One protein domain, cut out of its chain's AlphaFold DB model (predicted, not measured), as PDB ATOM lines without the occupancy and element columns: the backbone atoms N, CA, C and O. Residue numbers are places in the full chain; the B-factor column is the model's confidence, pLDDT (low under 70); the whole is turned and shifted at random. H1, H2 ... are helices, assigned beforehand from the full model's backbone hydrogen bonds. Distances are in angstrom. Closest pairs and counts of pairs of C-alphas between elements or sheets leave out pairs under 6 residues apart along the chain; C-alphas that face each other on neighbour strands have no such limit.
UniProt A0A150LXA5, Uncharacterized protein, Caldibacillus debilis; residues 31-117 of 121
ATOM      1  N   GLU A  31     124.831  87.391 102.916       50.69
ATOM      2  CA  GLU A  31     123.553  88.005 103.241       50.69
ATOM      3  C   GLU A  31     123.793  89.517 103.245       50.69
ATOM      4  O   GLU A  31     124.793  89.953 103.824       50.69
ATOM      5  N   PRO A  32     122.955  90.318 102.566       61.00
ATOM      6  CA  PRO A  32     123.158  91.763 102.486       61.00
ATOM      7  C   PRO A  32     123.345  92.393 103.877       61.00
ATOM      8  O   PRO A  32     124.076  93.368 104.024       61.00
ATOM      9  N   GLU A  33     122.781  91.775 104.917       61.41
ATOM     10  CA  GLU A  33     122.997  92.116 106.324       61.41
ATOM     11  C   GLU A  33     124.456  91.965 106.797       61.41
ATOM     12  O   GLU A  33     124.953  92.836 107.505       61.41
ATOM     13  N   VAL A  34     125.180  90.912 106.400       67.00
ATOM     14  CA  VAL A  34     126.581  90.683 106.805       67.00
ATOM     15  C   VAL A  34     127.512  91.713 106.172       67.00
ATOM     16  O   VAL A  34     128.386  92.254 106.853       67.00
ATOM     17  N   GLU A  35     127.319  92.019 104.886       71.50
ATOM     18  CA  GLU A  35     128.095  93.063 104.207       71.50
ATOM     19  C   GLU A  35     127.817  94.445 104.815       71.50
ATOM     20  O   GLU A  35     128.747  95.216 105.059       71.50
ATOM     21  N   THR A  36     126.551  94.733 105.121       83.19
ATOM     22  CA  THR A  36     126.135  95.999 105.741       83.19
ATOM     23  C   THR A  36     126.724  96.145 107.144       83.19
ATOM     24  O   THR A  36     127.404  97.131 107.424       83.19
ATOM     25  N   LYS A  37     126.592  95.116 107.989       86.00
ATOM     26  CA  LYS A  37     127.139  95.105 109.350       86.00
ATOM     27  C   LYS A  37     128.655  95.285 109.368       86.00
ATOM     28  O   LYS A  37     129.182  96.017 110.202       86.00
ATOM     29  N   PHE A  38     129.371  94.640 108.449       86.75
ATOM     30  CA  PHE A  38     130.817  94.818 108.332       86.75
ATOM     31  C   PHE A  38     131.188  96.270 107.995       86.75
ATOM     32  O   PHE A  38     132.089  96.836 108.617       86.75
ATOM     33  N   ARG A  39     130.483  96.896 107.043       87.62
ATOM     34  CA  ARG A  39     130.715  98.298 106.658       87.62
ATOM     35  C   ARG A  39     130.458  99.257 107.816       87.62
ATOM     36  O   ARG A  39     131.276 100.143 108.040       87.62
ATOM     37  N   GLU A  40     129.385  99.047 108.573       92.56
ATOM     38  CA  GLU A  40     129.064  99.834 109.772       92.56
ATOM     39  C   GLU A  40     130.145  99.701 110.848       92.56
ATOM     40  O   GLU A  40     130.632 100.697 111.381       92.56
ATOM     41  N   GLN A  41     130.583  98.472 111.135       93.06
ATOM     42  CA  GLN A  41     131.642  98.218 112.112       93.06
ATOM     43  C   GLN A  41     132.967  98.868 111.702       93.06
ATOM     44  O   GLN A  41     133.686  99.409 112.544       93.06
ATOM     45  N   PHE A  42     133.294  98.842 110.409       93.31
ATOM     46  CA  PHE A  42     134.493  99.497 109.902       93.31
ATOM     47  C   PHE A  42     134.371 101.029 109.918       93.31
ATOM     48  O   PHE A  42     135.340 101.716 110.243       93.31
ATOM     49  N   ALA A  43     133.189 101.573 109.618       93.06
ATOM     50  CA  ALA A  43     132.919 103.002 109.742       93.06
ATOM     51  C   ALA A  43     133.110 103.473 111.192       93.06
ATOM     52  O   ALA A  43     133.844 104.432 111.421       93.06
ATOM     53  N   ALA A  44     132.585 102.729 112.171       95.56
ATOM     54  CA  ALA A  44     132.771 103.020 113.593       95.56
ATOM     55  C   ALA A  44     134.253 102.998 114.022       95.56
ATOM     56  O   ALA A  44     134.682 103.798 114.855       95.56
ATOM     57  N   LEU A  45     135.070 102.112 113.436       97.62
ATOM     58  CA  LEU A  45     136.518 102.103 113.665       97.62
ATOM     59  C   LEU A  45     137.185 103.385 113.142       97.62
ATOM     60  O   LEU A  45     138.008 103.973 113.845       97.62
ATOM     61  N   LEU A  46     136.847 103.812 111.921       96.94
ATOM     62  CA  LEU A  46     137.402 105.028 111.320       96.94
ATOM     63  C   LEU A  46     136.971 106.283 112.084       96.94
ATOM     64  O   LEU A  46     137.801 107.160 112.333       96.94
ATOM     65  N   GLU A  47     135.705 106.347 112.490       97.62
ATOM     66  CA  GLU A  47     135.173 107.407 113.340       97.62
ATOM     67  C   GLU A  47     135.974 107.494 114.640       97.62
ATOM     68  O   GLU A  47     136.562 108.538 114.937       97.62
ATOM     69  N   LYS A  48     136.110 106.374 115.366       97.69
ATOM     70  CA  LYS A  48     136.832 106.375 116.641       97.69
ATOM     71  C   LYS A  48     138.308 106.721 116.481       97.69
ATOM     72  O   LYS A  48     138.870 107.445 117.303       97.69
ATOM     73  N   TYR A  49     138.949 106.225 115.426       97.56
ATOM     74  CA  TYR A  49     140.332 106.573 115.109       97.56
ATOM     75  C   TYR A  49     140.492 108.080 114.868       97.56
ATOM     76  O   TYR A  49     141.415 108.699 115.400       97.56
ATOM     77  N   THR A  50     139.566 108.679 114.116       97.44
ATOM     78  CA  THR A  50     139.550 110.117 113.814       97.44
ATOM     79  C   THR A  50     139.325 110.944 115.081       97.44
ATOM     80  O   THR A  50     140.053 111.907 115.320       97.44
ATOM     81  N   GLU A  51     138.397 110.521 115.942       96.12
ATOM     82  CA  GLU A  51     138.123 111.155 117.235       96.12
ATOM     83  C   GLU A  51     139.365 111.150 118.135       96.12
ATOM     84  O   GLU A  51     139.748 112.188 118.668       96.12
ATOM     85  N   LEU A  52     140.041 110.006 118.273       96.25
ATOM     86  CA  LEU A  52     141.254 109.897 119.088       96.25
ATOM     87  C   LEU A  52     142.404 110.747 118.533       96.25
ATOM     88  O   LEU A  52     143.196 111.296 119.300       96.25
ATOM     89  N   LEU A  53     142.494 110.863 117.208       94.94
ATOM     90  CA  LEU A  53     143.532 111.637 116.541       94.94
ATOM     91  C   LEU A  53     143.294 113.150 116.670       94.94
ATOM     92  O   LEU A  53     144.216 113.893 116.996       94.94
ATOM     93  N   LEU A  54     142.068 113.618 116.428       95.31
ATOM     94  CA  LEU A  54     141.765 115.041 116.215       95.31
ATOM     95  C   LEU A  54     140.898 115.668 117.319       95.31
ATOM     96  O   LEU A  54     140.733 116.891 117.367       95.31
ATOM     97  N   GLY A  55     140.344 114.849 118.213       93.19
ATOM     98  CA  GLY A  55     139.397 115.243 119.257       93.19
ATOM     99  C   GLY A  55     137.950 115.391 118.773       93.19
ATOM    100  O   GLY A  55     137.087 115.769 119.559       93.19
ATOM    101  N   LYS A  56     137.685 115.136 117.486       94.31
ATOM    102  CA  LYS A  56     136.356 115.127 116.853       94.31
ATOM    103  C   LYS A  56     136.379 114.252 115.594       94.31
ATOM    104  O   LYS A  56     137.460 114.001 115.065       94.31
ATOM    105  N   ALA A  57     135.214 113.810 115.117       94.69
ATOM    106  CA  ALA A  57     135.100 112.862 114.004       94.69
ATOM    107  C   ALA A  57     133.911 113.152 113.070       94.69
ATOM    108  O   ALA A  57     133.106 112.270 112.785       94.69
ATOM    109  N   ASP A  58     133.791 114.389 112.587       95.38
ATOM    110  CA  ASP A  58     132.821 114.694 111.526       95.38
ATOM    111  C   ASP A  58     133.157 113.956 110.209       95.38
ATOM    112  O   ASP A  58     134.282 113.488 110.013       95.38
ATOM    113  N   GLU A  59     132.167 113.811 109.321       93.75
ATOM    114  CA  GLU A  59     132.303 113.034 108.076       93.75
ATOM    115  C   GLU A  59     133.459 113.533 107.194       93.75
ATOM    116  O   GLU A  59     134.211 112.729 106.640       93.75
ATOM    117  N   GLU A  60     133.654 114.852 107.114       95.75
ATOM    118  CA  GLU A  60     134.735 115.462 106.338       95.75
ATOM    119  C   GLU A  60     136.109 115.047 106.883       95.75
ATOM    120  O   GLU A  60     137.003 114.657 106.124       95.75
ATOM    121  N   LEU A  61     136.288 115.078 108.206       96.12
ATOM    122  CA  LEU A  61     137.526 114.637 108.838       96.12
ATOM    123  C   LEU A  61     137.788 113.148 108.655       96.12
ATOM    124  O   LEU A  61     138.936 112.763 108.419       96.12
ATOM    125  N   GLN A  62     136.749 112.318 108.748       97.50
ATOM    126  CA  GLN A  62     136.882 110.887 108.496       97.50
ATOM    127  C   GLN A  62     137.361 110.629 107.061       97.50
ATOM    128  O   GLN A  62     138.254 109.804 106.851       97.50
ATOM    129  N   GLU A  63     136.838 111.370 106.079       96.62
ATOM    130  CA  GLU A  63     137.263 111.271 104.679       96.62
ATOM    131  C   GLU A  63     138.720 111.721 104.492       96.62
ATOM    132  O   GLU A  63     139.522 111.012 103.875       96.62
ATOM    133  N   LYS A  64     139.115 112.850 105.100       96.81
ATOM    134  CA  LYS A  64     140.509 113.326 105.061       96.81
ATOM    135  C   LYS A  64     141.466 112.286 105.636       96.81
ATOM    136  O   LYS A  64     142.466 111.922 105.009       96.81
ATOM    137  N   VAL A  65     141.150 111.762 106.817       96.62
ATOM    138  CA  VAL A  65     141.953 110.728 107.474       96.62
ATOM    139  C   VAL A  65     142.017 109.458 106.621       96.62
ATOM    140  O   VAL A  65     143.100 108.884 106.478       96.62
ATOM    141  N   ARG A  66     140.914 109.057 105.977       97.06
ATOM    142  CA  ARG A  66     140.883 107.918 105.051       97.06
ATOM    143  C   ARG A  66     141.832 108.118 103.869       97.06
ATOM    144  O   ARG A  66     142.660 107.239 103.622       97.06
ATOM    145  N   PHE A  67     141.774 109.258 103.174       96.81
ATOM    146  CA  PHE A  67     142.684 109.553 102.059       96.81
ATOM    147  C   PHE A  67     144.147 109.520 102.490       96.81
ATOM    148  O   PHE A  67     144.986 108.919 101.812       96.81
ATOM    149  N   TRP A  68     144.451 110.113 103.644       97.25
ATOM    150  CA  TRP A  68     145.798 110.105 104.191       97.25
ATOM    151  C   TRP A  68     146.298 108.684 104.472       97.25
ATOM    152  O   TRP A  68     147.374 108.325 103.990       97.25
ATOM    153  N   ILE A  69     145.538 107.869 105.211       96.62
ATOM    154  CA  ILE A  69     145.934 106.497 105.567       96.62
ATOM    155  C   ILE A  69     146.128 105.649 104.310       96.62
ATOM    156  O   ILE A  69     147.147 104.965 104.188       96.62
ATOM    157  N   LEU A  70     145.183 105.714 103.366       96.62
ATOM    158  CA  LEU A  70     145.241 104.945 102.124       96.62
ATOM    159  C   LEU A  70     146.469 105.319 101.300       96.62
ATOM    160  O   LEU A  70     147.248 104.443 100.923       96.62
ATOM    161  N   TYR A  71     146.701 106.614 101.076       96.94
ATOM    162  CA  TYR A  71     147.882 107.045 100.341       96.94
ATOM    163  C   TYR A  71     149.173 106.676 101.070       96.94
ATOM    164  O   TYR A  71     150.117 106.199 100.444       96.94
ATOM    165  N   GLN A  72     149.239 106.867 102.392       95.94
ATOM    166  CA  GLN A  72     150.413 106.481 103.172       95.94
ATOM    167  C   GLN A  72     150.708 104.992 103.032       95.94
ATOM    168  O   GLN A  72     151.864 104.628 102.818       95.94
ATOM    169  N   HIS A  73     149.681 104.148 103.109       96.88
ATOM    170  CA  HIS A  73     149.825 102.717 102.905       96.88
ATOM    171  C   HIS A  73     150.356 102.407 101.499       96.88
ATOM    172  O   HIS A  73     151.412 101.787 101.394       96.88
ATOM    173  N   ILE A  74     149.718 102.925 100.440       95.56
ATOM    174  CA  ILE A  74     150.130 102.714  99.038       95.56
ATOM    175  C   ILE A  74     151.555 103.216  98.787       95.56
ATOM    176  O   ILE A  74     152.349 102.539  98.144       95.56
ATOM    177  N   SER A  75     151.921 104.384  99.318       94.81
ATOM    178  CA  SER A  75     153.262 104.954  99.135       94.81
ATOM    179  C   SER A  75     154.372 104.078  99.723       94.81
ATOM    180  O   SER A  75     155.492 104.087  99.211       94.81
ATOM    181  N   LYS A  76     154.053 103.307 100.772       94.62
ATOM    182  CA  LYS A  76     154.978 102.389 101.444       94.62
ATOM    183  C   LYS A  76     154.959 100.994 100.826       94.62
ATOM    184  O   LYS A  76     156.023 100.407 100.669       94.62
ATOM    185  N   SER A  77     153.781 100.466 100.493       96.31
ATOM    186  CA  SER A  77     153.630  99.114  99.946       96.31
ATOM    187  C   SER A  77     153.921  99.043  98.445       96.31
ATOM    188  O   SER A  77     154.462  98.048  97.976       96.31
ATOM    189  N   MET A  78     153.620 100.104  97.691       97.00
ATOM    190  CA  MET A  78     153.777 100.187  96.234       97.00
ATOM    191  C   MET A  78     154.364 101.547  95.803       97.00
ATOM    192  O   MET A  78     153.701 102.354  95.142       97.00
ATOM    193  N   PRO A  79     155.640 101.828  96.118       94.94
ATOM    194  CA  PRO A  79     156.255 103.133  95.860       94.94
ATOM    195  C   PRO A  79     156.286 103.513  94.371       94.94
ATOM    196  O   PRO A  79     156.161 104.692  94.033       94.94
ATOM    197  N   ASN A  80     156.412 102.534  93.467       96.25
ATOM    198  CA  ASN A  80     156.371 102.776  92.022       96.25
ATOM    199  C   ASN A  80     154.996 103.282  91.562       96.25
ATOM    200  O   ASN A  80     154.935 104.228  90.777       96.25
ATOM    201  N   LEU A  81     153.908 102.716  92.098       97.00
ATOM    202  CA  LEU A  81     152.542 103.152  91.802       97.00
ATOM    203  C   LEU A  81     152.295 104.568  92.324       97.00
ATOM    204  O   LEU A  81     151.843 105.432  91.576       97.00
ATOM    205  N   ALA A  82     152.667 104.839  93.577       96.75
ATOM    206  CA  ALA A  82     152.535 106.173  94.151       96.75
ATOM    207  C   ALA A  82     153.343 107.217  93.361       96.75
ATOM    208  O   ALA A  82     152.855 108.315  93.105       96.75
ATOM    209  N   ARG A  83     154.567 106.884  92.926       97.06
ATOM    210  CA  ARG A  83     155.383 107.750  92.058       97.06
ATOM    211  C   ARG A  83     154.717 108.024  90.713       97.06
ATOM    212  O   ARG A  83     154.751 109.166  90.266       97.06
ATOM    213  N   HIS A  84     154.147 107.001  90.085       97.62
ATOM    214  CA  HIS A  84     153.455 107.145  88.810       97.62
ATOM    215  C   HIS A  84     152.229 108.055  88.945       97.62
ATOM    216  O   HIS A  84     152.136 109.054  88.238       97.62
ATOM    217  N   TRP A  85     151.360 107.789  89.923       98.00
ATOM    218  CA  TRP A  85     150.195 108.628  90.214       98.00
ATOM    219  C   TRP A  85     150.589 110.080  90.524       98.00
ATOM    220  O   TRP A  85     150.022 111.012  89.966       98.00
ATOM    221  N   ASN A  86     151.637 110.278  91.330       97.56
ATOM    222  CA  ASN A  86     152.175 111.601  91.661       97.56
ATOM    223  C   ASN A  86     152.674 112.393  90.441       97.56
ATOM    224  O   ASN A  86     152.717 113.619  90.505       97.56
ATOM    225  N   ALA A  87     153.147 111.712  89.395       98.00
ATOM    226  CA  ALA A  87     153.603 112.347  88.161       98.00
ATOM    227  C   ALA A  87     152.432 112.668  87.222       98.00
ATOM    228  O   ALA A  87     152.491 113.666  86.512       98.00
ATOM    229  N   LEU A  88     151.381 111.840  87.239       98.25
ATOM    230  CA  LEU A  88     150.156 112.065  86.472       98.25
ATOM    231  C   LEU A  88     149.286 113.186  87.055       98.25
ATOM    232  O   LEU A  88     148.666 113.917  86.292       98.25
ATOM    233  N   TYR A  89     149.248 113.323  88.383       98.06
ATOM    234  CA  TYR A  89     148.360 114.256  89.087       98.06
ATOM    235  C   TYR A  89     149.127 115.113  90.113       98.06
ATOM    236  O   TYR A  89     148.987 114.921  91.329       98.06
ATOM    237  N   PRO A  90     149.988 116.044  89.661       96.50
ATOM    238  CA  PRO A  90     150.801 116.865  90.558       96.50
ATOM    239  C   PRO A  90     149.964 117.788  91.461       96.50
ATOM    240  O   PRO A  90     150.355 118.025  92.606       96.50
ATOM    241  N   GLU A  91     148.803 118.252  90.999       97.81
ATOM    242  CA  GLU A  91     147.855 119.072  91.759       97.81
ATOM    243  C   GLU A  91     147.204 118.255  92.878       97.81
ATOM    244  O   GLU A  91     147.268 118.649  94.039       97.81
ATOM    245  N   ALA A  92     146.696 117.056  92.568       96.31
ATOM    246  CA  ALA A  92     146.112 116.159  93.568       96.31
ATOM    247  C   ALA A  92     147.137 115.759  94.643       96.31
ATOM    248  O   ALA A  92     146.828 115.658  95.831       96.31
ATOM    249  N   LYS A  93     148.407 115.582  94.256       96.56
ATOM    250  CA  LYS A  93     149.508 115.386  95.208       96.56
ATOM    251  C   LYS A  93     149.711 116.607  96.115       96.56
ATOM    252  O   LYS A  93     150.028 116.439  97.296       96.56
ATOM    253  N   ALA A  94     149.593 117.823  95.580       97.69
ATOM    254  CA  ALA A  94     149.713 119.052  96.361       97.69
ATOM    255  C   ALA A  94     148.540 119.212  97.342       97.69
ATOM    256  O   ALA A  94     148.771 119.499  98.516       97.69
ATOM    257  N   GLU A  95     147.313 118.936  96.902       97.38
ATOM    258  CA  GLU A  95     146.124 118.906  97.760       97.38
ATOM    259  C   GLU A  95     146.276 117.890  98.892       97.38
ATOM    260  O   GLU A  95     146.088 118.227 100.060       97.38
ATOM    261  N   LEU A  96     146.732 116.675  98.575       96.75
ATOM    262  CA  LEU A  96     146.990 115.660  99.588       96.75
ATOM    263  C   LEU A  96     148.057 116.111 100.594       96.75
ATOM    264  O   LEU A  96     147.934 115.849 101.789       96.75
ATOM    265  N   ARG A  97     149.111 116.807 100.147       96.75
ATOM    266  CA  ARG A  97     150.103 117.390 101.063       96.75
ATOM    267  C   ARG A  97     149.443 118.387 102.017       96.75
ATOM    268  O   ARG A  97     149.731 118.323 103.211       96.75
ATOM    269  N   ASN A  98     148.592 119.277 101.514       97.94
ATOM    270  CA  ASN A  98     147.893 120.269 102.335       97.94
ATOM    271  C   ASN A  98     146.966 119.600 103.353       97.94
ATOM    272  O   ASN A  98     147.014 119.931 104.533       97.94
ATOM    273  N   LEU A  99     146.221 118.584 102.922       97.44
ATOM    274  CA  LEU A  99     145.377 117.760 103.784       97.44
ATOM    275  C   LEU A  99     146.190 117.101 104.911       97.44
ATOM    276  O   LEU A  99     145.792 117.129 106.073       97.44
ATOM    277  N   ILE A 100     147.367 116.543 104.608       95.38
ATOM    278  CA  ILE A 100     148.241 115.938 105.628       95.38
ATOM    279  C   ILE A 100     148.746 116.987 106.626       95.38
ATOM    280  O   ILE A 100     148.879 116.689 107.814       95.38
ATOM    281  N   LEU A 101     149.062 118.199 106.160       97.12
ATOM    282  CA  LEU A 101     149.472 119.303 107.031       97.12
ATOM    283  C   LEU A 101     148.330 119.739 107.956       97.12
ATOM    284  O   LEU A 101     148.564 119.913 109.148       97.12
ATOM    285  N   GLU A 102     147.108 119.833 107.435       96.50
ATOM    286  CA  GLU A 102     145.906 120.137 108.217       96.50
ATOM    287  C   GLU A 102     145.689 119.101 109.333       96.50
ATOM    288  O   GLU A 102     145.599 119.467 110.505       96.50
ATOM    289  N   ILE A 103     145.719 117.800 109.005       95.75
ATOM    290  CA  ILE A 103     145.590 116.708 109.990       95.75
ATOM    291  C   ILE A 103     146.660 116.820 111.086       95.75
ATOM    292  O   ILE A 103     146.362 116.640 112.270       95.75
ATOM    293  N   LYS A 104     147.913 117.119 110.716       95.50
ATOM    294  CA  LYS A 104     149.009 117.283 111.683       95.50
ATOM    295  C   LYS A 104     148.761 118.452 112.628       95.50
ATOM    296  O   LYS A 104     148.877 118.262 113.836       95.50
ATOM    297  N   GLN A 105     148.381 119.607 112.089       96.12
ATOM    298  CA  GLN A 105     148.080 120.796 112.882       96.12
ATOM    299  C   GLN A 105     146.950 120.517 113.882       96.12
ATOM    300  O   GLN A 105     147.090 120.765 115.077       96.12
ATOM    301  N   MET A 106     145.862 119.904 113.416       95.19
ATOM    302  CA  MET A 106     144.720 119.555 114.260       95.19
ATOM    303  C   MET A 106     145.080 118.566 115.376       95.19
ATOM    304  O   MET A 106     144.645 118.742 116.516       95.19
ATOM    305  N   ASN A 107     145.888 117.548 115.071       95.38
ATOM    306  CA  ASN A 107     146.380 116.595 116.064       95.38
ATOM    307  C   ASN A 107     147.288 117.278 117.100       95.38
ATOM    308  O   ASN A 107     147.154 117.040 118.297       95.38
ATOM    309  N   GLU A 108     148.191 118.163 116.676       95.06
ATOM    310  CA  GLU A 108     149.024 118.940 117.599       95.06
ATOM    311  C   GLU A 108     148.179 119.808 118.533       95.06
ATOM    312  O   GLU A 108     148.416 119.822 119.743       95.06
ATOM    313  N   ASP A 109     147.158 120.479 118.005       94.06
ATOM    314  CA  ASP A 109     146.257 121.301 118.808       94.06
ATOM    315  C   ASP A 109     145.418 120.448 119.768       94.06
ATOM    316  O   ASP A 109     145.236 120.815 120.931       94.06
ATOM    317  N   HIS A 110     144.968 119.268 119.335       93.31
ATOM    318  CA  HIS A 110     144.309 118.296 120.205       93.31
ATOM    319  C   HIS A 110     145.233 117.811 121.330       93.31
ATOM    320  O   HIS A 110     144.840 117.794 122.501       93.31
ATOM    321  N   ARG A 111     146.492 117.493 121.016       90.88
ATOM    322  CA  ARG A 111     147.497 117.093 122.007       90.88
ATOM    323  C   ARG A 111     147.785 118.203 123.011       90.88
ATOM    324  O   ARG A 111     147.834 117.917 124.200       90.88
ATOM    325  N   LYS A 112     147.905 119.460 122.573       92.88
ATOM    326  CA  LYS A 112     148.086 120.615 123.471       92.88
ATOM    327  C   LYS A 112     146.915 120.763 124.445       92.88
ATOM    328  O   LYS A 112     147.142 120.906 125.641       92.88
ATOM    329  N   ARG A 113     145.672 120.658 123.959       88.00
ATOM    330  CA  ARG A 113     144.460 120.736 124.801       88.00
ATOM    331  C   ARG A 113     144.362 119.599 125.819       88.00
ATOM    332  O   ARG A 113     143.904 119.814 126.935       88.00
ATOM    333  N   THR A 114     144.771 118.392 125.435       83.38
ATOM    334  CA  THR A 114     144.681 117.200 126.295       83.38
ATOM    335  C   THR A 114     145.842 117.079 127.282       83.38
ATOM    336  O   THR A 114     145.638 116.588 128.389       83.38
ATOM    337  N   HIS A 115     147.042 117.542 126.921       68.38
ATOM    338  CA  HIS A 115     148.219 117.499 127.796       68.38
ATOM    339  C   HIS A 115     148.297 118.710 128.735       68.38
ATOM    340  O   HIS A 115     148.680 118.539 129.883       68.38
ATOM    341  N   GLY A 116     147.840 119.898 128.320       56.56
ATOM    342  CA  GLY A 116     147.795 121.084 129.190       56.56
ATOM    343  C   GLY A 116     146.789 121.002 130.346       56.56
ATOM    344  O   GLY A 116     146.758 121.893 131.186       56.56
ATOM    345  N   LYS A 117     145.964 119.948 130.406       52.59
ATOM    346  CA  LYS A 117     144.967 119.730 131.466       52.59
ATOM    347  C   LYS A 117     145.493 118.893 132.645       52.59
ATOM    348  O   LYS A 117     144.793 118.782 133.638       52.59
TER     349      LYS A 117
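What this domain is: This is residues 31 to 117 of the 121 residues of an uncharacterized protein of Caldibacillus debilis (UniProt A0A150LXA5). Three helices make an open triangle: H2 and H4 cross at a steep angle, and the short H3 spans the gap between the end of H2 and the beginning of H4. The long H1 packs on H2 and H4 with its last part, and residues 31 to 42, of which 32 to 42 belong to H1, stick out as a free arm. The printed part has 87 residues, with four named helices in the order H1, H2, H3, H4 and no named strand; its class is all helix. The whole is loose, with a radius of gyration of the C-alphas of 15.7 A, and flat, spanning 47 by 42 by 20 A.

Where its parts are: H1 comprises residues 32 to 54 and is 32.8 A long from first to last C-alpha, beginning with C-alpha 32 at (123.158, 91.763, 102.486). H2, residues 59 to 77, is 26.7 A long; its C-alpha 59 is at (132.303, 113.034, 108.076). H3, residues 79 to 88, measures 14.3 A. H4, residues 90 to 115, is the longest helix by residues, with 26, and runs 37.3 A to C-alpha 115 at (148.219, 117.499, 127.796).

How they stand to each other: H2 is the hub, touching the three other helices. H1 touches H2 with residues 46 to 50 alone; the closest C-alphas, those of Thr 50 and Gln 62, are 6.0 A apart, and the lines are about perpendicular at 88 degrees. H1 touches H4 with residues 53 to 54 alone, closest at the C-alphas of Leu 54 and Asn 107, 4.9 A, at a steep tilt of 66 degrees, the same way. H2 touches H3 with residues 71 to 75 alone; the closest C-alphas are those of Ser 75 and Ala 82, 5.2 A apart, at a steep tilt of 60 degrees, opposite ways. H2 touches H4 with residues 64 to 68 alone, closest at the C-alphas of Trp 68 and Ile 100, 6.5 A, at a steep tilt of 66 degrees, opposite ways. H3 and H4 are close but not clearly touching, with the closest C-alphas, those of Asn 86 and Lys 93, 5.8 A apart. H1 and H3 are apart. In H1, H2, H3 and H4 every O i to N i+4 pair is within hydrogen-bond range.

The domain as a whole: The two C-alphas farthest apart, those of Glu 31 and Gly 116, are 48.5 A from each other. The printed part has no cut, and its three links, H1 to H2, H2 to H3 and H3 to H4, are tight. The mean pLDDT of the printed part is 92.1; residues 31 to 34 and 115 to 117 are under 70.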